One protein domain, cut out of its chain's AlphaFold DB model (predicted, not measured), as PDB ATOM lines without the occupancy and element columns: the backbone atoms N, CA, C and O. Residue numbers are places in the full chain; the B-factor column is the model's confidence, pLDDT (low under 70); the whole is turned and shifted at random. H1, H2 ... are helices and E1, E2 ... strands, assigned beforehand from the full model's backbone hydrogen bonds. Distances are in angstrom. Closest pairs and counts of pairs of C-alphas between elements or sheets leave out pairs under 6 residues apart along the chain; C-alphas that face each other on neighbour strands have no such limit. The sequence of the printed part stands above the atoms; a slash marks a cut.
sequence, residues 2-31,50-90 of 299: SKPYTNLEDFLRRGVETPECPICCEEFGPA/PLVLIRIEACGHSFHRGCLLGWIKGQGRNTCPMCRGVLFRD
ATOM      1  N   SER A   2     198.689 -28.504  29.755       75.06
ATOM      2  CA  SER A   2     198.869 -28.856  28.344       75.06
ATOM      3  C   SER A   2     198.443 -30.312  28.138       75.06
ATOM      4  O   SER A   2     198.800 -31.167  28.950       75.06
ATOM      5  N   LYS A   3     197.647 -30.604  27.102       84.62
ATOM      6  CA  LYS A   3     197.264 -31.991  26.793       84.62
ATOM      7  C   LYS A   3     198.534 -32.783  26.436       84.62
ATOM      8  O   LYS A   3     199.348 -32.251  25.681       84.62
ATOM      9  N   PRO A   4     198.725 -34.008  26.961       89.19
ATOM     10  CA  PRO A   4     199.854 -34.841  26.562       89.19
ATOM     11  C   PRO A   4     199.750 -35.177  25.068       89.19
ATOM     12  O   PRO A   4     198.648 -35.363  24.548       89.19
ATOM     13  N   TYR A   5     200.890 -35.239  24.382       93.44
ATOM     14  CA  TYR A   5     200.950 -35.582  22.961       93.44
ATOM     15  C   TYR A   5     200.458 -37.010  22.730       93.44
ATOM     16  O   TYR A   5     200.726 -37.911  23.528       93.44
ATOM     17  N   THR A   6     199.729 -37.215  21.635       94.56
ATOM     18  CA  THR A   6     199.070 -38.504  21.359       94.56
ATOM     19  C   THR A   6     200.010 -39.548  20.760       94.56
ATOM     20  O   THR A   6     199.742 -40.743  20.861       94.56
ATOM     21  N   ASN A   7     201.112 -39.123  20.139       94.62
ATOM     22  CA  ASN A   7     202.142 -39.986  19.564       94.62
ATOM     23  C   ASN A   7     203.428 -39.178  19.271       94.62
ATOM     24  O   ASN A   7     203.456 -37.957  19.434       94.62
ATOM     25  N   LEU A   8     204.493 -39.867  18.840       89.81
ATOM     26  CA  LEU A   8     205.789 -39.261  18.507       89.81
ATOM     27  C   LEU A   8     205.690 -38.243  17.360       89.81
ATOM     28  O   LEU A   8     206.327 -37.202  17.431       89.81
ATOM     29  N   GLU A   9     204.883 -38.511  16.333       86.25
ATOM     30  CA  GLU A   9     204.701 -37.602  15.192       86.25
ATOM     31  C   GLU A   9     204.008 -36.295  15.623       86.25
ATOM     32  O   GLU A   9     204.405 -35.206  15.218       86.25
ATOM     33  N   ASP A  10     203.015 -36.387  16.509       83.81
ATOM     34  CA  ASP A  10     202.320 -35.254  17.131       83.81
ATOM     35  C   ASP A  10     203.272 -34.452  18.037       83.81
ATOM     36  O   ASP A  10     203.267 -33.223  18.003       83.81
ATOM     37  N   PHE A  11     204.162 -35.124  18.777       86.69
ATOM     38  CA  PHE A  11     205.233 -34.463  19.530       86.69
ATOM     39  C   PHE A  11     206.255 -33.776  18.614       86.69
ATOM     40  O   PHE A  11     206.623 -32.636  18.861       86.69
ATOM     41  N   LEU A  12     206.701 -34.416  17.535       81.56
ATOM     42  CA  LEU A  12     207.672 -33.812  16.618       81.56
ATOM     43  C   LEU A  12     207.075 -32.640  15.827       81.56
ATOM     44  O   LEU A  12     207.797 -31.697  15.528       81.56
ATOM     45  N   ARG A  13     205.768 -32.657  15.530       74.44
ATOM     46  CA  ARG A  13     205.084 -31.554  14.827       74.44
ATOM     47  C   ARG A  13     204.620 -30.419  15.729       74.44
ATOM     48  O   ARG A  13     204.555 -29.286  15.272       74.44
ATOM     49  N   ARG A  14     204.191 -30.719  16.959       74.88
ATOM     50  CA  ARG A  14     203.559 -29.735  17.863       74.88
ATOM     51  C   ARG A  14     204.302 -29.525  19.173       74.88
ATOM     52  O   ARG A  14     204.030 -28.556  19.872       74.88
ATOM     53  N   GLY A  15     205.145 -30.470  19.562       73.06
ATOM     54  CA  GLY A  15     205.955 -30.409  20.778       73.06
ATOM     55  C   GLY A  15     207.360 -29.880  20.548       73.06
ATOM     56  O   GLY A  15     207.953 -29.318  21.465       73.06
ATOM     57  N   VAL A  16     207.869 -29.992  19.325       73.69
ATOM     58  CA  VAL A  16     209.024 -29.228  18.870       73.69
ATOM     59  C   VAL A  16     208.463 -27.984  18.203       73.69
ATOM     60  O   VAL A  16     208.059 -28.031  17.047       73.69
ATOM     61  N   GLU A  17     208.343 -26.897  18.966       67.31
ATOM     62  CA  GLU A  17     207.959 -25.593  18.423       67.31
ATOM     63  C   GLU A  17     208.851 -25.314  17.209       67.31
ATOM     64  O   GLU A  17     210.078 -25.258  17.347       67.31
ATOM     65  N   THR A  18     208.251 -25.209  16.016       64.50
ATOM     66  CA  THR A  18     208.955 -24.701  14.839       64.50
ATOM     67  C   THR A  18     209.499 -23.351  15.255       64.50
ATOM     68  O   THR A  18     208.717 -22.482  15.649       64.50
ATOM     69  N   PRO A  19     210.826 -23.190  15.313       79.69
ATOM     70  CA  PRO A  19     211.369 -22.022  15.953       79.69
ATOM     71  C   PRO A  19     211.134 -20.873  14.965       79.69
ATOM     72  O   PRO A  19     211.774 -20.755  13.924       79.69
ATOM     73  N   GLU A  20     210.096 -20.094  15.237       91.25
ATOM     74  CA  GLU A  20     209.778 -18.857  14.541       91.25
ATOM     75  C   GLU A  20     210.453 -17.707  15.280       91.25
ATOM     76  O   GLU A  20     210.635 -17.727  16.503       91.25
ATOM     77  N   CYS A  21     210.825 -16.661  14.551       92.38
ATOM     78  CA  CYS A  21     211.346 -15.463  15.175       92.38
ATOM     79  C   CYS A  21     210.216 -14.729  15.903       92.38
ATOM     80  O   CYS A  21     209.357 -14.164  15.237       92.38
ATOM     81  N   PRO A  22     210.243 -14.568  17.233       91.25
ATOM     82  CA  PRO A  22     209.153 -13.904  17.959       91.25
ATOM     83  C   PRO A  22     209.070 -12.384  17.706       91.25
ATOM     84  O   PRO A  22     208.195 -11.715  18.245       91.25
ATOM     85  N   ILE A  23     210.006 -11.813  16.934       91.69
ATOM     86  CA  ILE A  23     210.012 -10.389  16.567       91.69
ATOM     87  C   ILE A  23     209.311 -10.164  15.220       91.69
ATOM     88  O   ILE A  23     208.534  -9.220  15.108       91.69
ATOM     89  N   CYS A  24     209.604 -10.980  14.200       91.94
ATOM     90  CA  CYS A  24     209.004 -10.851  12.864       91.94
ATOM     91  C   CYS A  24     207.973 -11.937  12.524       91.94
ATOM     92  O   CYS A  24     207.315 -11.824  11.498       91.94
ATOM     93  N   CYS A  25     207.812 -12.947  13.379       90.44
ATOM     94  CA  CYS A  25     206.945 -14.114  13.190       90.44
ATOM     95  C   CYS A  25     207.249 -14.920  11.914       90.44
ATOM     96  O   CYS A  25     206.361 -15.544  11.346       90.44
ATOM     97  N   GLU A  26     208.498 -14.887  11.444       89.44
ATOM     98  CA  GLU A  26     208.961 -15.688  10.306       89.44
ATOM     99  C   GLU A  26     209.688 -16.942  10.803       89.44
ATOM    100  O   GLU A  26     210.441 -16.885  11.781       89.44
ATOM    101  N   GLU A  27     209.484 -18.062  10.114       88.56
ATOM    102  CA  GLU A  27     210.127 -19.345  10.402       88.56
ATOM    103  C   GLU A  27     211.650 -19.267  10.200       88.56
ATOM    104  O   GLU A  27     212.129 -18.677   9.225       88.56
ATOM    105  N   PHE A  28     212.432 -19.887  11.094       87.44
ATOM    106  CA  PHE A  28     213.869 -20.061  10.877       87.44
ATOM    107  C   PHE A  28     214.083 -21.098   9.772       87.44
ATOM    108  O   PHE A  28     214.222 -22.291  10.035       87.44
ATOM    109  N   GLY A  29     214.066 -20.639   8.520       77.94
ATOM    110  CA  GLY A  29     214.175 -21.515   7.360       77.94
ATOM    111  C   GLY A  29     215.392 -22.450   7.462       77.94
ATOM    112  O   GLY A  29     216.493 -21.994   7.794       77.94
ATOM    113  N   PRO A  30     215.241 -23.756   7.173       66.12
ATOM    114  CA  PRO A  30     216.385 -24.641   7.059       66.12
ATOM    115  C   PRO A  30     217.238 -24.152   5.888       66.12
ATOM    116  O   PRO A  30     216.730 -23.922   4.792       66.12
ATOM    117  N   ALA A  31     218.552 -24.041   6.084       56.81
ATOM    118  CA  ALA A  31     219.501 -23.631   5.041       56.81
ATOM    119  C   ALA A  31     219.484 -24.527   3.774       56.81
ATOM    120  O   ALA A  31     220.238 -24.289   2.835       56.81
ATOM    121  N   PRO A  50     217.749 -12.134   6.353       64.06
ATOM    122  CA  PRO A  50     217.014 -12.902   7.359       64.06
ATOM    123  C   PRO A  50     217.693 -14.244   7.666       64.06
ATOM    124  O   PRO A  50     217.258 -14.985   8.531       64.06
ATOM    125  N   LEU A  51     218.801 -14.554   6.994       72.56
ATOM    126  CA  LEU A  51     219.405 -15.879   7.007       72.56
ATOM    127  C   LEU A  51     220.275 -16.156   8.237       72.56
ATOM    128  O   LEU A  51     220.564 -17.311   8.531       72.56
ATOM    129  N   VAL A  52     220.723 -15.126   8.965       87.25
ATOM    130  CA  VAL A  52     221.597 -15.342  10.128       87.25
ATOM    131  C   VAL A  52     220.763 -15.453  11.396       87.25
ATOM    132  O   VAL A  52     220.300 -14.446  11.940       87.25
ATOM    133  N   LEU A  53     220.623 -16.681  11.888       91.50
ATOM    134  CA  LEU A  53     220.055 -16.980  13.195       91.50
ATOM    135  C   LEU A  53     221.083 -16.721  14.305       91.50
ATOM    136  O   LEU A  53     222.237 -17.132  14.203       91.50
ATOM    137  N   ILE A  54     220.658 -16.070  15.385       93.62
ATOM    138  CA  ILE A  54     221.454 -15.888  16.601       93.62
ATOM    139  C   ILE A  54     220.690 -16.479  17.777       93.62
ATOM    140  O   ILE A  54     219.530 -16.136  17.997       93.62
ATOM    141  N   ARG A  55     221.372 -17.309  18.569       95.50
ATOM    142  CA  ARG A  55     220.887 -17.818  19.852       95.50
ATOM    143  C   ARG A  55     221.606 -17.107  20.992       95.50
ATOM    144  O   ARG A  55     222.828 -17.007  20.991       95.50
ATOM    145  N   ILE A  56     220.851 -16.608  21.963       95.50
ATOM    146  CA  ILE A  56     221.396 -15.926  23.139       95.50
ATOM    147  C   ILE A  56     221.834 -16.983  24.153       95.50
ATOM    148  O   ILE A  56     220.989 -17.692  24.688       95.50
ATOM    149  N   GLU A  57     223.126 -17.069  24.465       95.25
ATOM    150  CA  GLU A  57     223.657 -18.115  25.357       95.25
ATOM    151  C   GLU A  57     223.068 -18.065  26.774       95.25
ATOM    152  O   GLU A  57     222.744 -19.100  27.344       95.25
ATOM    153  N   ALA A  58     222.844 -16.864  27.319       94.19
ATOM    154  CA  ALA A  58     222.364 -16.690  28.692       94.19
ATOM    155  C   ALA A  58     220.926 -17.193  28.931       94.19
ATOM    156  O   ALA A  58     220.588 -17.565  30.051       94.19
ATOM    157  N   CYS A  59     220.059 -17.171  27.912       95.81
ATOM    158  CA  CYS A  59     218.646 -17.546  28.057       95.81
ATOM    159  C   CYS A  59     218.150 -18.567  27.029       95.81
ATOM    160  O   CYS A  59     217.000 -18.983  27.096       95.81
ATOM    161  N   GLY A  60     218.981 -18.951  26.065       94.56
ATOM    162  CA  GLY A  60     218.677 -19.954  25.051       94.56
ATOM    163  C   GLY A  60     217.737 -19.517  23.925       94.56
ATOM    164  O   GLY A  60     217.559 -20.313  23.008       94.56
ATOM    165  N   HIS A  61     217.171 -18.303  23.952       94.81
ATOM    166  CA  HIS A  61     216.229 -17.819  22.933       94.81
ATOM    167  C   HIS A  61     216.929 -17.470  21.609       94.81
ATOM    168  O   HIS A  61     218.012 -16.877  21.615       94.81
ATOM    169  N   SER A  62     216.281 -17.788  20.487       94.94
ATOM    170  CA  SER A  62     216.805 -17.598  19.128       94.94
ATOM    171  C   SER A  62     216.043 -16.513  18.362       94.94
ATOM    172  O   SER A  62     214.833 -16.373  18.519       94.94
ATOM    173  N   PHE A  63     216.746 -15.735  17.534       94.06
ATOM    174  CA  PHE A  63     216.185 -14.636  16.740       94.06
ATOM    175  C   PHE A  63     216.974 -14.436  15.441       94.06
ATOM    176  O   PHE A  63     218.171 -14.725  15.389       94.06
ATOM    177  N   HIS A  64     216.360 -13.828  14.423       93.62
ATOM    178  CA  HIS A  64     217.120 -13.291  13.292       93.62
ATOM    179  C   HIS A  64     218.054 -12.171  13.761       93.62
ATOM    180  O   HIS A  64     217.648 -11.278  14.515       93.62
ATOM    181  N   ARG A  65     219.296 -12.163  13.262       93.81
ATOM    182  CA  ARG A  65     220.304 -11.138  13.579       93.81
ATOM    183  C   ARG A  65     219.776  -9.726  13.346       93.81
ATOM    184  O   ARG A  65     219.974  -8.858  14.191       93.81
ATOM    185  N   GLY A  66     219.097  -9.500  12.221       92.31
ATOM    186  CA  GLY A  66     218.498  -8.205  11.892       92.31
ATOM    187  C   GLY A  66     217.430  -7.775  12.899       92.31
ATOM    188  O   GLY A  66     217.446  -6.635  13.360       92.31
ATOM    189  N   CYS A  67     216.559  -8.700  13.303       93.25
ATOM    190  CA  CYS A  67     215.497  -8.442  14.270       93.25
ATOM    191  C   CYS A  67     216.053  -8.136  15.665       93.25
ATOM    192  O   CYS A  67     215.661  -7.142  16.276       93.25
ATOM    193  N   LEU A  68     217.012  -8.934  16.148       93.62
ATOM    194  CA  LEU A  68     217.638  -8.701  17.452       93.62
ATOM    195  C   LEU A  68     218.450  -7.396  17.467       93.62
ATOM    196  O   LEU A  68     218.379  -6.638  18.431       93.62
ATOM    197  N   LEU A  69     219.180  -7.085  16.391       92.94
ATOM    198  CA  LEU A  69     219.892  -5.810  16.271       92.94
ATOM    199  C   LEU A  69     218.933  -4.618  16.200       92.94
ATOM    200  O   LEU A  69     219.225  -3.586  16.795       92.94
ATOM    201  N   GLY A  70     217.809  -4.745  15.492       92.56
ATOM    202  CA  GLY A  70     216.767  -3.717  15.443       92.56
ATOM    203  C   GLY A  70     216.154  -3.459  16.818       92.56
ATOM    204  O   GLY A  70     215.967  -2.304  17.196       92.56
ATOM    205  N   TRP A  71     215.930  -4.523  17.594       93.06
ATOM    206  CA  TRP A  71     215.492  -4.424  18.984       93.06
ATOM    207  C   TRP A  71     216.497  -3.646  19.840       93.06
ATOM    208  O   TRP A  71     216.130  -2.625  20.417       93.06
ATOM    209  N   ILE A  72     217.766  -4.076  19.839       92.88
ATOM    210  CA  ILE A  72     218.844  -3.473  20.645       92.88
ATOM    211  C   ILE A  72     219.105  -2.010  20.254       92.88
ATOM    212  O   ILE A  72     219.301  -1.164  21.122       92.88
ATOM    213  N   LYS A  73     219.127  -1.696  18.953       91.19
ATOM    214  CA  LYS A  73     219.382  -0.330  18.455       91.19
ATOM    215  C   LYS A  73     218.189   0.610  18.627       91.19
ATOM    216  O   LYS A  73     218.370   1.823  18.566       91.19
ATOM    217  N   GLY A  74     216.979   0.068  18.749       87.75
ATOM    218  CA  GLY A  74     215.759   0.845  18.930       87.75
ATOM    219  C   GLY A  74     215.582   1.329  20.371       87.75
ATOM    220  O   GLY A  74     216.527   1.624  21.093       87.75
ATOM    221  N   GLN A  75     214.330   1.387  20.824       72.19
ATOM    222  CA  GLN A  75     213.993   1.676  22.227       72.19
ATOM    223  C   GLN A  75     214.149   0.436  23.139       72.19
ATOM    224  O   GLN A  75     213.927   0.512  24.354       72.19
ATOM    225  N   GLY A  76     214.513  -0.710  22.549       61.53
ATOM    226  CA  GLY A  76     214.648  -2.020  23.173       61.53
ATOM    227  C   GLY A  76     215.977  -2.163  23.899       61.53
ATOM    228  O   GLY A  76     216.922  -2.756  23.393       61.53
ATOM    229  N   ARG A  77     215.993  -1.602  25.112       74.50
ATOM    230  CA  ARG A  77     216.920  -1.838  26.234       74.50
ATOM    231  C   ARG A  77     217.603  -3.199  26.125       74.50
ATOM    232  O   ARG A  77     216.909  -4.151  25.801       74.50
ATOM    233  N   ASN A  78     218.894  -3.264  26.465       91.31
ATOM    234  CA  ASN A  78     219.835  -4.402  26.419       91.31
ATOM    235  C   ASN A  78     219.335  -5.699  27.097       91.31
ATOM    236  O   ASN A  78     219.973  -6.237  28.001       91.31
ATOM    237  N   THR A  79     218.174  -6.194  26.695       94.69
ATOM    238  CA  THR A  79     217.396  -7.261  27.302       94.69
ATOM    239  C   THR A  79     216.777  -8.129  26.213       94.69
ATOM    240  O   THR A  79     216.483  -7.677  25.104       94.69
ATOM    241  N   CYS A  80     216.583  -9.404  26.533       95.75
ATOM    242  CA  CYS A  80     215.947 -10.369  25.648       95.75
ATOM    243  C   CYS A  80     214.462 -10.008  25.412       95.75
ATOM    244  O   CYS A  80     213.740  -9.814  26.390       95.75
ATOM    245  N   PRO A  81     213.957  -9.994  24.165       94.12
ATOM    246  CA  PRO A  81     212.538  -9.741  23.886       94.12
ATOM    247  C   PRO A  81     211.574 -10.746  24.539       94.12
ATOM    248  O   PRO A  81     210.471 -10.369  24.917       94.12
ATOM    249  N   MET A  82     212.007 -12.002  24.707       93.50
ATOM    250  CA  MET A  82     211.185 -13.092  25.252       93.50
ATOM    251  C   MET A  82     211.162 -13.089  26.782       93.50
ATOM    252  O   MET A  82     210.114 -12.926  27.399       93.50
ATOM    253  N   CYS A  83     212.329 -13.226  27.419       95.31
ATOM    254  CA  CYS A  83     212.411 -13.356  28.878       95.31
ATOM    255  C   CYS A  83     212.763 -12.060  29.615       95.31
ATOM    256  O   CYS A  83     212.787 -12.048  30.844       95.31
ATOM    257  N   ARG A  84     213.078 -10.973  28.898       93.25
ATOM    258  CA  ARG A  84     213.562  -9.692  29.453       93.25
ATOM    259  C   ARG A  84     214.857  -9.781  30.271       93.25
ATOM    260  O   ARG A  84     215.233  -8.797  30.903       93.25
ATOM    261  N   GLY A  85     215.571 -10.908  30.221       94.38
ATOM    262  CA  GLY A  85     216.893 -11.055  30.834       94.38
ATOM    263  C   GLY A  85     217.907 -10.090  30.216       94.38
ATOM    264  O   GLY A  85     217.882  -9.872  29.006       94.38
ATOM    265  N   VAL A  86     218.771  -9.497  31.041       93.94
ATOM    266  CA  VAL A  86     219.793  -8.530  30.608       93.94
ATOM    267  C   VAL A  86     220.853  -9.239  29.763       93.94
ATOM    268  O   VAL A  86     221.432 -10.225  30.204       93.94
ATOM    269  N   LEU A  87     221.100  -8.732  28.555       93.81
ATOM    270  CA  LEU A  87     222.069  -9.291  27.608       93.81
ATOM    271  C   LEU A  87     223.480  -8.770  27.874       93.81
ATOM    272  O   LEU A  87     224.440  -9.529  27.842       93.81
ATOM    273  N   PHE A  88     223.601  -7.471  28.139       91.44
ATOM    274  CA  PHE A  88     224.863  -6.825  28.480       91.44
ATOM    275  C   PHE A  88     224.596  -5.550  29.281       91.44
ATOM    276  O   PHE A  88     223.594  -4.857  29.079       91.44
ATOM    277  N   ARG A  89     225.500  -5.238  30.211       86.31
ATOM    278  CA  ARG A  89     225.472  -3.974  30.951       86.31
ATOM    279  C   ARG A  89     226.058  -2.895  30.048       86.31
ATOM    280  O   ARG A  89     227.208  -3.007  29.638       86.31
ATOM    281  N   ASP A  90     225.272  -1.873  29.717       80.38
ATOM    282  CA  ASP A  90     225.848  -0.701  29.061       80.38
ATOM    283  C   ASP A  90     226.630   0.076  30.109       80.38
ATOM    284  O   ASP A  90     226.038   0.599  31.057       80.38
TER     285      ASP A  90
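AT A GLANCE: This is residues 2 to 31 and 50 to 90 of the 299 residues of the protein "RING-type domain-containing protein" of Massariosphaeria phaeospora (UniProt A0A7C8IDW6). With little regular structure, the printed part is a small loop-rich head, holding the hairpin E1 E2 and then helix H2, with H1 far out at one end, where residues 6 to 12 stick out. Named elements hold 22 of 71 printed residues, in the order H1, E1, E2, H2; the class is mixed and the sheet, E1 - E2, antiparallel. The whole is loose, with a radius of gyration of the C-alphas of 14.6 A, and spans 47 by 26 by 18 A.

HOW THE PARTS SIT: H1, residues 8 to 14, is apart from E2, residues 62 to 64, and H2, residues 65 to 73. E1, residues 53 to 55, and E2 form an antiparallel hairpin at 149 degrees; N 54 and O 63, 2.8 A, are within hydrogen-bond range. A tight link joins E2 to H2. The closest C-alphas of E1 and H2, Ile 54 and Arg 65, are 5.7 A apart. In H1 and H2 every O i to N i+4 pair is within hydrogen-bond range.

IN THESE COORDINATES: H1 begins at C-alpha 8 (205.789, -39.261, 18.507). H2, 11.9 A long, ends at C-alpha 73 (219.382, -0.330, 18.455).

THE WHOLE: Residues 32 to 49 are not printed; C-alphas 31 and 50 are 11.3 A apart. Residues 17 to 18, 30 to 31, 50 and 76 have pLDDT under 70.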